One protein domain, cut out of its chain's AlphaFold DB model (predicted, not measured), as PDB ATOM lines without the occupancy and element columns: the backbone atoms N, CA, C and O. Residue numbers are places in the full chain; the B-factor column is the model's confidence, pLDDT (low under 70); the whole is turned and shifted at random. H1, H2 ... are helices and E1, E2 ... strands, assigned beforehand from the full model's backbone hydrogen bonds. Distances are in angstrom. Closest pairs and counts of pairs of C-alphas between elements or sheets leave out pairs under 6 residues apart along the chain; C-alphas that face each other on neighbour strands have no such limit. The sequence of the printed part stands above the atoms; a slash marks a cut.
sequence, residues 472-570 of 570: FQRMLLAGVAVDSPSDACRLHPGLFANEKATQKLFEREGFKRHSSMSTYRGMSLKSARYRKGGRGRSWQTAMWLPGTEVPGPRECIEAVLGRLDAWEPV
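This is residues 472 to 570 of the 570 residues of an uncharacterized protein of Oceanicola sp. 22II-s10i (UniProt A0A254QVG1). A small sheet of three strands, twisted, has H4 packed on it and H1 at its E2 edge, while H2 packs on H4 and H3 packs on H2, away from the sheet. A long unnamed stretch, residues 509 to 525, leads from H3 back to the sheet. The printed part has 99 residues, with named elements in the order H1, H2, H3, E1, E2, H4, E3; the sheet's order is E2, E1, E3, antiparallel, and the class is mixed. It is compact, with a radius of gyration of the C-alphas of 12.7 A, and rounded, spanning 33 by 30 by 24 A.

H1, residues 472 to 477, begins at C-alpha 472 (323.105, 219.043, 255.975). H2 is residues 485 to 491 and H3 residues 499 to 508, 14.2 A long. E1, residues 526 to 532, is 19.6 A long; E2, residues 540 to 544, 13.8 A. H4 is residues 553 to 561, 12.1 A long, and E3, residues 564 to 569, 13.3 A, ends at C-alpha 569 (311.333, 209.126, 244.674).

E1 and E2 form a hairpin, with N 528 and O 542 2.9 A apart. E1 and E3 are antiparallel, with N 529 and O 568 2.8 A apart. Residues 481 to 482 pair antiparallel with residues 542 to 543 of E2. E2, H4 and E3 form a split strand-helix-strand unit, two strands running the same way with E1 between them; its crossover is right-handed. H4 is on the sheet at a height of 7.1 A, while H1 only grazes it. H2 touches H4, C-alphas 491 and 560 being closest at 6.3 A, and H3, C-alphas 485 and 503 at 5.2 A. Each O i to N i+4 pair is within hydrogen-bond range in H1, H2 and H3, and 4 of 5 in H4.

The farthest C-alphas, of Gly 522 and Arg 535, are 38.6 A apart. The printed part has no cut. The link H3 to E1 is long. The model's pLDDT is under 70 at residues 512 to 516 and 548 to 551.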
ATOM      1  N   PHE A 472     323.644 220.007 256.928       89.19
ATOM      2  CA  PHE A 472     323.105 219.043 255.975       89.19
ATOM      3  C   PHE A 472     323.777 217.678 256.137       89.19
ATOM      4  O   PHE A 472     323.077 216.673 256.261       89.19
ATOM      5  N   GLN A 473     325.107 217.635 256.276       91.06
ATOM      6  CA  GLN A 473     325.832 216.404 256.614       91.06
ATOM      7  C   GLN A 473     325.322 215.788 257.910       91.06
ATOM      8  O   GLN A 473     325.123 214.579 257.972       91.06
ATOM      9  N   ARG A 474     325.075 216.604 258.939       91.69
ATOM     10  CA  ARG A 474     324.577 216.113 260.230       91.69
ATOM     11  C   ARG A 474     323.175 215.515 260.123       91.69
ATOM     12  O   ARG A 474     322.940 214.459 260.699       91.69
ATOM     13  N   MET A 475     322.267 216.132 259.362       92.12
ATOM     14  CA  MET A 475     320.945 215.545 259.106       92.12
ATOM     15  C   MET A 475     321.042 214.238 258.305       92.12
ATOM     16  O   MET A 475     320.354 213.274 258.625       92.12
ATOM     17  N   LEU A 476     321.925 214.181 257.300       92.00
ATOM     18  CA  LEU A 476     322.177 212.962 256.523       92.00
ATOM     19  C   LEU A 476     322.740 211.832 257.398       92.00
ATOM     20  O   LEU A 476     322.295 210.694 257.286       92.00
ATOM     21  N   LEU A 477     323.683 212.143 258.292       91.00
ATOM     22  CA  LEU A 477     324.231 211.187 259.261       91.00
ATOM     23  C   LEU A 477     323.185 210.730 260.286       91.00
ATOM     24  O   LEU A 477     323.257 209.601 260.759       91.00
ATOM     25  N   ALA A 478     322.205 211.580 260.598       90.31
ATOM     26  CA  ALA A 478     321.052 211.234 261.424       90.31
ATOM     27  C   ALA A 478     319.957 210.461 260.655       90.31
ATOM     28  O   ALA A 478     318.939 210.098 261.237       90.31
ATOM     29  N   GLY A 479     320.156 210.193 259.360       90.25
ATOM     30  CA  GLY A 479     319.345 209.280 258.551       90.25
ATOM     31  C   GLY A 479     318.629 209.947 257.379       90.25
ATOM     32  O   GLY A 479     318.605 209.383 256.287       90.25
ATOM     33  N   VAL A 480     318.080 211.152 257.560       91.62
ATOM     34  CA  VAL A 480     317.369 211.872 256.493       91.62
ATOM     35  C   VAL A 480     317.506 213.381 256.651       91.62
ATOM     36  O   VAL A 480     317.254 213.942 257.712       91.62
ATOM     37  N   ALA A 481     317.867 214.065 255.577       92.00
ATOM     38  CA  ALA A 481     317.860 215.515 255.496       92.00
ATOM     39  C   ALA A 481     316.605 216.010 254.780       92.00
ATOM     40  O   ALA A 481     316.188 215.430 253.780       92.00
ATOM     41  N   VAL A 482     316.014 217.095 255.280       91.50
ATOM     42  CA  VAL A 482     314.810 217.706 254.700       91.50
ATOM     43  C   VAL A 482     314.997 219.206 254.505       91.50
ATOM     44  O   VAL A 482     315.667 219.858 255.302       91.50
ATOM     45  N   ASP A 483     314.390 219.758 253.456       89.31
ATOM     46  CA  ASP A 483     314.448 221.184 253.090       89.31
ATOM     47  C   ASP A 483     313.441 222.078 253.846       89.31
ATOM     48  O   ASP A 483     313.513 223.306 253.759       89.31
ATOM     49  N   SER A 484     312.545 221.480 254.637       90.44
ATOM     50  CA  SER A 484     311.589 222.167 255.514       90.44
ATOM     51  C   SER A 484     312.173 222.364 256.920       90.44
ATOM     52  O   SER A 484     312.349 221.377 257.642       90.44
ATOM     53  N   PRO A 485     312.394 223.615 257.383       90.44
ATOM     54  CA  PRO A 485     312.880 223.886 258.740       90.44
ATOM     55  C   PRO A 485     311.972 223.313 259.836       90.44
ATOM     56  O   PRO A 485     312.451 222.820 260.857       90.44
ATOM     57  N   SER A 486     310.654 223.355 259.607       90.69
ATOM     58  CA  SER A 486     309.648 222.818 260.531       90.69
ATOM     59  C   SER A 486     309.777 221.304 260.706       90.69
ATOM     60  O   SER A 486     309.640 220.784 261.812       90.69
ATOM     61  N   ASP A 487     310.093 220.597 259.621       92.50
ATOM     62  CA  ASP A 487     310.206 219.143 259.617       92.50
ATOM     63  C   ASP A 487     311.570 218.706 260.138       92.50
ATOM     64  O   ASP A 487     311.640 217.791 260.953       92.50
ATOM     65  N   ALA A 488     312.637 219.425 259.777       92.25
ATOM     66  CA  ALA A 488     313.976 219.210 260.316       92.25
ATOM     67  C   ALA A 488     313.993 219.324 261.847       92.25
ATOM     68  O   ALA A 488     314.546 218.457 262.517       92.25
ATOM     69  N   CYS A 489     313.320 220.337 262.408       93.00
ATOM     70  CA  CYS A 489     313.234 220.523 263.857       93.00
ATOM     71  C   CYS A 489     312.518 219.368 264.573       93.00
ATOM     72  O   CYS A 489     312.864 219.041 265.706       93.00
ATOM     73  N   ARG A 490     311.522 218.750 263.927       92.56
ATOM     74  CA  ARG A 490     310.784 217.608 264.485       92.56
ATOM     75  C   ARG A 490     311.545 216.296 264.334       92.56
ATOM     76  O   ARG A 490     311.534 215.498 265.262       92.56
ATOM     77  N   LEU A 491     312.181 216.083 263.183       92.75
ATOM     78  CA  LEU A 491     312.946 214.872 262.871       92.75
ATOM     79  C   LEU A 491     314.255 214.798 263.658       92.75
ATOM     80  O   LEU A 491     314.660 213.716 264.066       92.75
ATOM     81  N   HIS A 492     314.884 215.947 263.912       92.69
ATOM     82  CA  HIS A 492     316.198 216.029 264.548       92.69
ATOM     83  C   HIS A 492     316.191 216.967 265.764       92.69
ATOM     84  O   HIS A 492     316.914 217.968 265.769       92.69
ATOM     85  N   PRO A 493     315.425 216.660 266.826       89.88
ATOM     86  CA  PRO A 493     315.325 217.526 268.006       89.88
ATOM     87  C   PRO A 493     316.668 217.697 268.740       89.88
ATOM     88  O   PRO A 493     316.881 218.697 269.415       89.88
ATOM     89  N   GLY A 494     317.607 216.755 268.580       87.00
ATOM     90  CA  GLY A 494     318.976 216.880 269.098       87.00
ATOM     91  C   GLY A 494     319.889 217.804 268.277       87.00
ATOM     92  O   GLY A 494     320.933 218.222 268.773       87.00
ATOM     93  N   LEU A 495     319.524 218.129 267.030       87.12
ATOM     94  CA  LEU A 495     320.264 219.068 266.175       87.12
ATOM     95  C   LEU A 495     319.662 220.479 266.198       87.12
ATOM     96  O   LEU A 495     320.385 221.450 265.970       87.12
ATOM     97  N   PHE A 496     318.362 220.602 266.477       89.56
ATOM     98  CA  PHE A 496     317.615 221.848 266.335       89.56
ATOM     99  C   PHE A 496     316.747 222.144 267.559       89.56
ATOM    100  O   PHE A 496     315.905 221.343 267.947       89.56
ATOM    101  N   ALA A 497     316.906 223.341 268.132       83.75
ATOM    102  CA  ALA A 497     316.189 223.736 269.346       83.75
ATOM    103  C   ALA A 497     314.732 224.175 269.098       83.75
ATOM    104  O   ALA A 497     313.857 223.905 269.913       83.75
ATOM    105  N   ASN A 498     314.469 224.923 268.019       89.44
ATOM    106  CA  ASN A 498     313.120 225.345 267.627       89.44
ATOM    107  C   ASN A 498     313.059 225.747 266.145       89.44
ATOM    108  O   ASN A 498     314.079 226.046 265.518       89.44
ATOM    109  N   GLU A 499     311.846 225.814 265.597       88.25
ATOM    110  CA  GLU A 499     311.598 226.105 264.181       88.25
ATOM    111  C   GLU A 499     312.152 227.466 263.736       88.25
ATOM    112  O   GLU A 499     312.824 227.541 262.711       88.25
ATOM    113  N   LYS A 500     311.954 228.540 264.517       89.12
ATOM    114  CA  LYS A 500     312.441 229.887 264.155       89.12
ATOM    115  C   LYS A 500     313.966 229.939 264.070       89.12
ATOM    116  O   LYS A 500     314.514 230.557 263.159       89.12
ATOM    117  N   ALA A 501     314.656 229.299 265.012       86.38
ATOM    118  CA  ALA A 501     316.111 229.190 264.999       86.38
ATOM    119  C   ALA A 501     316.596 228.352 263.806       86.38
ATOM    120  O   ALA A 501     317.541 228.745 263.125       86.38
ATOM    121  N   THR A 502     315.903 227.251 263.511       87.50
ATOM    122  CA  THR A 502     316.193 226.374 262.364       87.50
ATOM    123  C   THR A 502     316.009 227.109 261.042       87.50
ATOM    124  O   THR A 502     316.864 227.029 260.169       87.50
ATOM    125  N   GLN A 503     314.945 227.899 260.905       88.69
ATOM    126  CA  GLN A 503     314.703 228.699 259.709       88.69
ATOM    127  C   GLN A 503     315.824 229.719 259.473       88.69
ATOM    128  O   GLN A 503     316.348 229.798 258.364       88.69
ATOM    129  N   LYS A 504     316.236 230.458 260.513       87.38
ATOM    130  CA  LYS A 504     317.369 231.395 260.416       87.38
ATOM    131  C   LYS A 504     318.677 230.684 260.067       87.38
ATOM    132  O   LYS A 504     319.495 231.235 259.335       87.38
ATOM    133  N   LEU A 505     318.880 229.474 260.585       84.25
ATOM    134  CA  LEU A 505     320.043 228.650 260.267       84.25
ATOM    135  C   LEU A 505     320.035 228.232 258.790       84.25
ATOM    136  O   LEU A 505     321.020 228.457 258.102       84.25
ATOM    137  N   PHE A 506     318.914 227.719 258.279       87.44
ATOM    138  CA  PHE A 506     318.760 227.363 256.863       87.44
ATOM    139  C   PHE A 506     319.011 228.573 255.954       87.44
ATOM    140  O   PHE A 506     319.668 228.451 254.928       87.44
ATOM    141  N   GLU A 507     318.516 229.753 256.336       85.38
ATOM    142  CA  GLU A 507     318.743 231.005 255.606       85.38
ATOM    143  C   GLU A 507     320.216 231.403 255.563       85.38
ATOM    144  O   GLU A 507     320.716 231.768 254.500       85.38
ATOM    145  N   ARG A 508     320.913 231.307 256.698       83.00
ATOM    146  CA  ARG A 508     322.331 231.655 256.802       83.00
ATOM    147  C   ARG A 508     323.225 230.702 256.013       83.00
ATOM    148  O   ARG A 508     324.162 231.155 255.371       83.00
ATOM    149  N   GLU A 509     322.933 229.406 256.065       77.31
ATOM    150  CA  GLU A 509     323.709 228.366 255.374       77.31
ATOM    151  C   GLU A 509     323.300 228.208 253.895       77.31
ATOM    152  O   GLU A 509     323.791 227.321 253.206       77.31
ATOM    153  N   GLY A 510     322.376 229.040 253.391       72.12
ATOM    154  CA  GLY A 510     321.915 228.989 252.000       72.12
ATOM    155  C   GLY A 510     321.055 227.767 251.659       72.12
ATOM    156  O   GLY A 510     320.791 227.524 250.485       72.12
ATOM    157  N   PHE A 511     320.563 227.035 252.662       70.31
ATOM    158  CA  PHE A 511     319.834 225.772 252.536       70.31
ATOM    159  C   PHE A 511     318.343 225.951 252.178       70.31
ATOM    160  O   PHE A 511     317.457 225.320 252.755       70.31
ATOM    161  N   LYS A 512     318.018 226.860 251.250       55.38
ATOM    162  CA  LYS A 512     316.634 227.105 250.806       55.38
ATOM    163  C   LYS A 512     316.376 226.468 249.442       55.38
ATOM    164  O   LYS A 512     316.902 226.938 248.441       55.38
ATOM    165  N   ARG A 513     315.450 225.497 249.401       52.19
ATOM    166  CA  ARG A 513     314.868 224.930 248.163       52.19
ATOM    167  C   ARG A 513     315.917 224.349 247.205       52.19
ATOM    168  O   ARG A 513     315.854 224.599 246.002       52.19
ATOM    169  N   HIS A 514     316.888 223.605 247.734       52.66
ATOM    170  CA  HIS A 514     317.845 222.906 246.882       52.66
ATOM    171  C   HIS A 514     317.109 221.921 245.973       52.66
ATOM    172  O   HIS A 514     316.317 221.098 246.432       52.66
ATOM    173  N   SER A 515     317.369 222.032 244.673       50.97
ATOM    174  CA  SER A 515     317.050 220.997 243.697       50.97
ATOM    175  C   SER A 515     317.717 219.676 244.094       50.97
ATOM    176  O   SER A 515     318.702 219.663 244.834       50.97
ATOM    177  N   SER A 516     317.176 218.561 243.600       60.09
ATOM    178  CA  SER A 516     317.733 217.222 243.810       60.09
ATOM    179  C   SER A 516     319.240 217.206 243.525       60.09
ATOM    180  O   SER A 516     319.665 217.413 242.386       60.09
ATOM    181  N   MET A 517     320.047 216.976 244.561       71.19
ATOM    182  CA  MET A 517     321.489 216.773 244.441       71.19
ATOM    183  C   MET A 517     321.760 215.273 244.369       71.19
ATOM    184  O   MET A 517     321.366 214.543 245.273       71.19
ATOM    185  N   SER A 518     322.449 214.814 243.325       78.38
ATOM    186  CA  SER A 518     322.829 213.400 243.178       78.38
ATOM    187  C   SER A 518     324.076 213.031 243.985       78.38
ATOM    188  O   SER A 518     324.254 211.877 244.367       78.38
ATOM    189  N   THR A 519     324.933 214.011 244.288       85.00
ATOM    190  CA  THR A 519     326.139 213.824 245.102       85.00
ATOM    191  C   THR A 519     326.348 214.985 246.062       85.00
ATOM    192  O   THR A 519     326.067 216.135 245.723       85.00
ATOM    193  N   TYR A 520     326.911 214.705 247.233       88.62
ATOM    194  CA  TYR A 520     327.308 215.703 248.214       88.62
ATOM    195  C   TYR A 520     328.602 215.289 248.907       88.62
ATOM    196  O   TYR A 520     328.682 214.182 249.429       88.62
ATOM    197  N   ARG A 521     329.623 216.162 248.901       88.31
ATOM    198  CA  ARG A 521     330.926 215.971 249.583       88.31
ATOM    199  C   ARG A 521     331.489 214.537 249.475       88.31
ATOM    200  O   ARG A 521     331.909 213.942 250.470       88.31
ATOM    201  N   GLY A 522     331.486 213.995 248.254       85.75
ATOM    202  CA  GLY A 522     332.036 212.676 247.929       85.75
ATOM    203  C   GLY A 522     331.110 211.484 248.192       85.75
ATOM    204  O   GLY A 522     331.549 210.353 248.028       85.75
ATOM    205  N   MET A 523     329.854 211.703 248.585       89.81
ATOM    206  CA  MET A 523     328.846 210.648 248.717       89.81
ATOM    207  C   MET A 523     327.717 210.829 247.709       89.81
ATOM    208  O   MET A 523     327.315 211.952 247.415       89.81
ATOM    209  N   SER A 524     327.186 209.718 247.202       90.19
ATOM    210  CA  SER A 524     325.947 209.728 246.419       90.19
ATOM    211  C   SER A 524     324.747 209.902 247.347       90.19
ATOM    212  O   SER A 524     324.764 209.400 248.470       90.19
ATOM    213  N   LEU A 525     323.709 210.588 246.880       90.31
ATOM    214  CA  LEU A 525     322.462 210.796 247.612       90.31
ATOM    215  C   LEU A 525     321.297 210.151 246.864       90.31
ATOM    216  O   LEU A 525     321.241 210.181 245.637       90.31
ATOM    217  N   LYS A 526     320.346 209.600 247.618       90.69
ATOM    218  CA  LYS A 526     318.992 209.312 247.130       90.69
ATOM    219  C   LYS A 526     318.074 210.449 247.581       90.69
ATOM    220  O   LYS A 526     318.319 211.059 248.627       90.69
ATOM    221  N   SER A 527     317.027 210.736 246.812       91.12
ATOM    222  CA  SER A 527     316.081 211.795 247.160       91.12
ATOM    223  C   SER A 527     314.638 211.433 246.832       91.12
ATOM    224  O   SER A 527     314.365 210.509 246.069       91.12
ATOM    225  N   ALA A 528     313.699 212.136 247.454       91.94
ATOM    226  CA  ALA A 528     312.282 212.043 247.147       91.94
ATOM    227  C   ALA A 528     311.579 213.354 247.472       91.94
ATOM    228  O   ALA A 528     311.929 214.048 248.430       91.94
ATOM    229  N   ARG A 529     310.528 213.662 246.721       92.94
ATOM    230  CA  ARG A 529     309.583 214.713 247.074       92.94
ATOM    231  C   ARG A 529     308.493 214.130 247.956       92.94
ATOM    232  O   ARG A 529     308.007 213.030 247.707       92.94
ATOM    233  N   TYR A 530     308.080 214.863 248.978       93.00
ATOM    234  CA  TYR A 530     307.015 214.433 249.876       93.00
ATOM    235  C   TYR A 530     306.041 215.560 250.198       93.00
ATOM    236  O   TYR A 530     306.386 216.744 250.151       93.00
ATOM    237  N   ARG A 531     304.802 215.192 250.536       93.12
ATOM    238  CA  ARG A 531     303.764 216.133 250.968       93.12
ATOM    239  C   ARG A 531     303.033 215.598 252.194       93.12
ATOM    240  O   ARG A 531     302.533 214.478 252.188       93.12
ATOM    241  N   LYS A 532     302.962 216.421 253.242       90.56
ATOM    242  CA  LYS A 532     302.196 216.138 254.469       90.56
ATOM    243  C   LYS A 532     300.697 216.352 254.251       90.56
ATOM    244  O   LYS A 532     300.322 217.224 253.468       90.56
ATOM    245  N   GLY A 533     299.880 215.642 255.028       82.44
ATOM    246  CA  GLY A 533     298.432 215.837 255.075       82.44
ATOM    247  C   GLY A 533     297.995 217.231 255.530       82.44
ATOM    248  O   GLY A 533     298.572 217.815 256.453       82.44
ATOM    249  N   GLY A 534     296.955 217.766 254.883       77.38
ATOM    250  CA  GLY A 534     296.261 218.992 255.292       77.38
ATOM    251  C   GLY A 534     296.238 220.117 254.249       77.38
ATOM    252  O   GLY A 534     297.077 220.211 253.352       77.38
ATOM    253  N   ARG A 535     295.250 221.013 254.381       71.88
ATOM    254  CA  ARG A 535     295.015 222.121 253.440       71.88
ATOM    255  C   ARG A 535     296.218 223.077 253.399       71.88
ATOM    256  O   ARG A 535     296.644 223.581 254.433       71.88
ATOM    257  N   GLY A 536     296.739 223.344 252.198       73.44
ATOM    258  CA  GLY A 536     297.811 224.325 251.963       73.44
ATOM    259  C   GLY A 536     299.247 223.826 252.182       73.44
ATOM    260  O   GLY A 536     300.164 224.643 252.212       73.44
ATOM    261  N   ARG A 537     299.480 222.513 252.336       82.50
ATOM    262  CA  ARG A 537     300.839 221.956 252.463       82.50
ATOM    263  C   ARG A 537     301.526 221.840 251.098       82.50
ATOM    264  O   ARG A 537     301.011 221.202 250.183       82.50
ATOM    265  N   SER A 538     302.698 222.456 250.971       85.19
ATOM    266  CA  SER A 538     303.540 222.386 249.775       85.19
ATOM    267  C   SER A 538     304.403 221.123 249.750       85.19
ATOM    268  O   SER A 538     304.664 220.510 250.787       85.19
ATOM    269  N   TRP A 539     304.856 220.757 248.550       90.31
ATOM    270  CA  TRP A 539     305.890 219.743 248.355       90.31
ATOM    271  C   TRP A 539     307.200 220.155 249.028       90.31
ATOM    272  O   TRP A 539     307.601 221.316 248.934       90.31
ATOM    273  N   GLN A 540     307.840 219.186 249.668       91.31
ATOM    274  CA  GLN A 540     309.157 219.272 250.296       91.31
ATOM    275  C   GLN A 540     310.060 218.179 249.719       91.31
ATOM    276  O   GLN A 540     309.576 217.270 249.039       91.31
ATOM    277  N   THR A 541     311.351 218.245 250.012       90.75
ATOM    278  CA  THR A 541     312.374 217.313 249.532       90.75
ATOM    279  C   THR A 541     313.041 216.621 250.712       90.75
ATOM    280  O   THR A 541     313.476 217.265 251.666       90.75
ATOM    281  N   ALA A 542     313.124 215.297 250.641       92.06
ATOM    282  CA  ALA A 542     313.890 214.452 251.543       92.06
ATOM    283  C   ALA A 542     315.106 213.886 250.804       92.06
ATOM    284  O   ALA A 542     314.999 213.489 249.645       92.06
ATOM    285  N   MET A 543     316.252 213.838 251.475       92.12
ATOM    286  CA  MET A 543     317.523 213.328 250.956       92.12
ATOM    287  C   MET A 543     318.160 212.400 251.986       92.12
ATOM    288  O   MET A 543     318.107 212.678 253.183       92.12
ATOM    289  N   TRP A 544     318.770 211.306 251.545       92.50
ATOM    290  CA  TRP A 544     319.420 210.345 252.440       92.50
ATOM    291  C   TRP A 544     320.579 209.624 251.752       92.50
ATOM    292  O   TRP A 544     320.736 209.659 250.529       92.50
ATOM    293  N   LEU A 545     321.407 208.964 252.562       90.69
ATOM    294  CA  LEU A 545     322.549 208.192 252.084       90.69
ATOM    295  C   LEU A 545     322.100 206.786 251.633       90.69
ATOM    296  O   LEU A 545     321.355 206.128 252.355       90.69
ATOM    297  N   PRO A 546     322.554 206.270 250.476       85.44
ATOM    298  CA  PRO A 546     322.241 204.910 250.033       85.44
ATOM    299  C   PRO A 546     322.609 203.857 251.087       85.44
ATOM    300  O   PRO A 546     323.713 203.900 251.622       85.44
ATOM    301  N   GLY A 547     321.723 202.901 251.375       78.50
ATOM    302  CA  GLY A 547     321.931 201.869 252.402       78.50
ATOM    303  C   GLY A 547     321.377 202.206 253.796       78.50
ATOM    304  O   GLY A 547     321.569 201.424 254.717       78.50
ATOM    305  N   THR A 548     320.671 203.329 253.978       67.38
ATOM    306  CA  THR A 548     319.855 203.614 255.184       67.38
ATOM    307  C   THR A 548     318.453 202.989 255.087       67.38
ATOM    308  O   THR A 548     317.451 203.648 255.341       67.38
ATOM    309  N   GLU A 549     318.360 201.745 254.612       60.94
ATOM    310  CA  GLU A 549     317.109 201.187 254.073       60.94
ATOM    311  C   GLU A 549     316.133 200.657 255.135       60.94
ATOM    312  O   GLU A 549     314.984 200.396 254.791       60.94
ATOM    313  N   VAL A 550     316.532 200.556 256.413       55.69
ATOM    314  CA  VAL A 550     315.652 200.055 257.484       55.69
ATOM    315  C   VAL A 550     315.829 200.829 258.806       55.69
ATOM    316  O   VAL A 550     316.927 200.810 259.365       55.69
ATOM    317  N   PRO A 551     314.756 201.445 259.351       66.50
ATOM    318  CA  PRO A 551     313.521 201.774 258.639       66.50
ATOM    319  C   PRO A 551     313.817 202.738 257.483       66.50
ATOM    320  O   PRO A 551     314.746 203.547 257.546       66.50
ATOM    321  N   GLY A 552     313.051 202.623 256.400       82.12
ATOM    322  CA  GLY A 552     313.283 203.429 255.204       82.12
ATOM    323  C   GLY A 552     313.082 204.929 255.478       82.12
ATOM    324  O   GLY A 552     312.338 205.310 256.381       82.12
ATOM    325  N   PRO A 553     313.661 205.831 254.667       88.00
ATOM    326  CA  PRO A 553     313.556 207.287 254.858       88.00
ATOM    327  C   PRO A 553     312.105 207.789 254.911       88.00
ATOM    328  O   PRO A 553     311.796 208.699 255.676       88.00
ATOM    329  N   ARG A 554     311.198 207.176 254.138       91.75
ATOM    330  CA  ARG A 554     309.762 207.473 254.193       91.75
ATOM    331  C   ARG A 554     309.162 207.115 255.553       91.75
ATOM    332  O   ARG A 554     308.442 207.926 256.121       91.75
ATOM    333  N   GLU A 555     309.465 205.925 256.063       90.38
ATOM    334  CA  GLU A 555     308.965 205.435 257.351       90.38
ATOM    335  C   GLU A 555     309.496 206.291 258.501       90.38
ATOM    336  O   GLU A 555     308.727 206.681 259.373       90.38
ATOM    337  N   CYS A 556     310.778 206.676 258.459       89.50
ATOM    338  CA  CYS A 556     311.368 207.623 259.407       89.50
ATOM    339  C   CYS A 556     310.597 208.948 259.444       89.50
ATOM    340  O   CYS A 556     310.317 209.486 260.516       89.50
ATOM    341  N   ILE A 557     310.229 209.469 258.271       92.69
ATOM    342  CA  ILE A 557     309.456 210.706 258.167       92.69
ATOM    343  C   ILE A 557     308.031 210.502 258.691       92.69
ATOM    344  O   ILE A 557     307.562 211.305 259.499       92.69
ATOM    345  N   GLU A 558     307.344 209.437 258.274       93.81
ATOM    346  CA  GLU A 558     305.967 209.141 258.687       93.81
ATOM    347  C   GLU A 558     305.851 208.869 260.195       93.81
ATOM    348  O   GLU A 558     304.877 209.300 260.817       93.81
ATOM    349  N   ALA A 559     306.862 208.245 260.805       92.25
ATOM    350  CA  ALA A 559     306.904 207.962 262.238       92.25
ATOM    351  C   ALA A 559     306.898 209.234 263.101       92.25
ATOM    352  O   ALA A 559     306.317 209.247 264.185       92.25
ATOM    353  N   VAL A 560     307.519 210.317 262.624       92.88
ATOM    354  CA  VAL A 560     307.660 211.569 263.387       92.88
ATOM    355  C   VAL A 560     306.643 212.627 262.958       92.88
ATOM    356  O   VAL A 560     306.126 213.389 263.784       92.88
ATOM    357  N   LEU A 561     306.364 212.722 261.657       91.94
ATOM    358  CA  LEU A 561     305.507 213.760 261.080       91.94
ATOM    359  C   LEU A 561     304.054 213.313 260.891       91.94
ATOM    360  O   LEU A 561     303.190 214.176 260.715       91.94
ATOM    361  N   GLY A 562     303.785 212.010 260.980       91.25
ATOM    362  CA  GLY A 562     302.516 211.387 260.623       91.25
ATOM    363  C   GLY A 562     302.463 210.971 259.151       91.25
ATOM    364  O   GLY A 562     303.362 211.268 258.363       91.25
ATOM    365  N   ARG A 563     301.377 210.287 258.771       91.75
ATOM    366  CA  ARG A 563     301.160 209.766 257.412       91.75
ATOM    367  C   ARG A 563     301.324 210.856 256.343       91.75
ATOM    368  O   ARG A 563     300.734 211.934 256.448       91.75
ATOM    369  N   LEU A 564     302.091 210.548 255.298       92.88
ATOM    370  CA  LEU A 564     302.279 211.419 254.140       92.88
ATOM    371  C   LEU A 564     301.151 211.216 253.119       92.88
ATOM    372  O   LEU A 564     300.722 210.089 252.867       92.88
ATOM    373  N   ASP A 565     300.704 212.308 252.497       92.94
ATOM    374  CA  ASP A 565     299.701 212.286 251.422       92.94
ATOM    375  C   ASP A 565     300.317 211.871 250.083       92.94
ATOM    376  O   ASP A 565     299.627 211.334 249.219       92.94
ATOM    377  N   ALA A 566     301.605 212.165 249.881       92.12
ATOM    378  CA  ALA A 566     302.326 211.821 248.663       92.12
ATOM    379  C   ALA A 566     303.832 211.655 248.920       92.12
ATOM    380  O   ALA A 566     304.406 212.355 249.761       92.12
ATOM    381  N   TRP A 567     304.455 210.742 248.170       93.62
ATOM    382  CA  TRP A 567     305.886 210.428 248.184       93.62
ATOM    383  C   TRP A 567     306.332 210.038 246.768       93.62
ATOM    384  O   TRP A 567     305.836 209.056 246.221       93.62
ATOM    385  N   GLU A 568     307.259 210.796 246.192       92.88
ATOM    386  CA  GLU A 568     307.774 210.636 244.828       92.88
ATOM    387  C   GLU A 568     309.308 210.522 244.876       92.88
ATOM    388  O   GLU A 568     309.980 211.548 245.000       92.88
ATOM    389  N   PRO A 569     309.889 209.307 244.829       88.06
ATOM    390  CA  PRO A 569     311.333 209.126 244.674       88.06
ATOM    391  C   PRO A 569     311.849 209.800 243.396       88.06
ATOM    392  O   PRO A 569     311.159 209.773 242.377       88.06
ATOM    393  N   VAL A 570     313.050 210.385 243.460       77.62
ATOM    394  CA  VAL A 570     313.720 211.088 242.350       77.62
ATOM    395  C   VAL A 570     315.068 210.456 242.057       77.62
ATOM    396  O   VAL A 570     315.824 210.222 243.035       77.62
TER     397      VAL A 570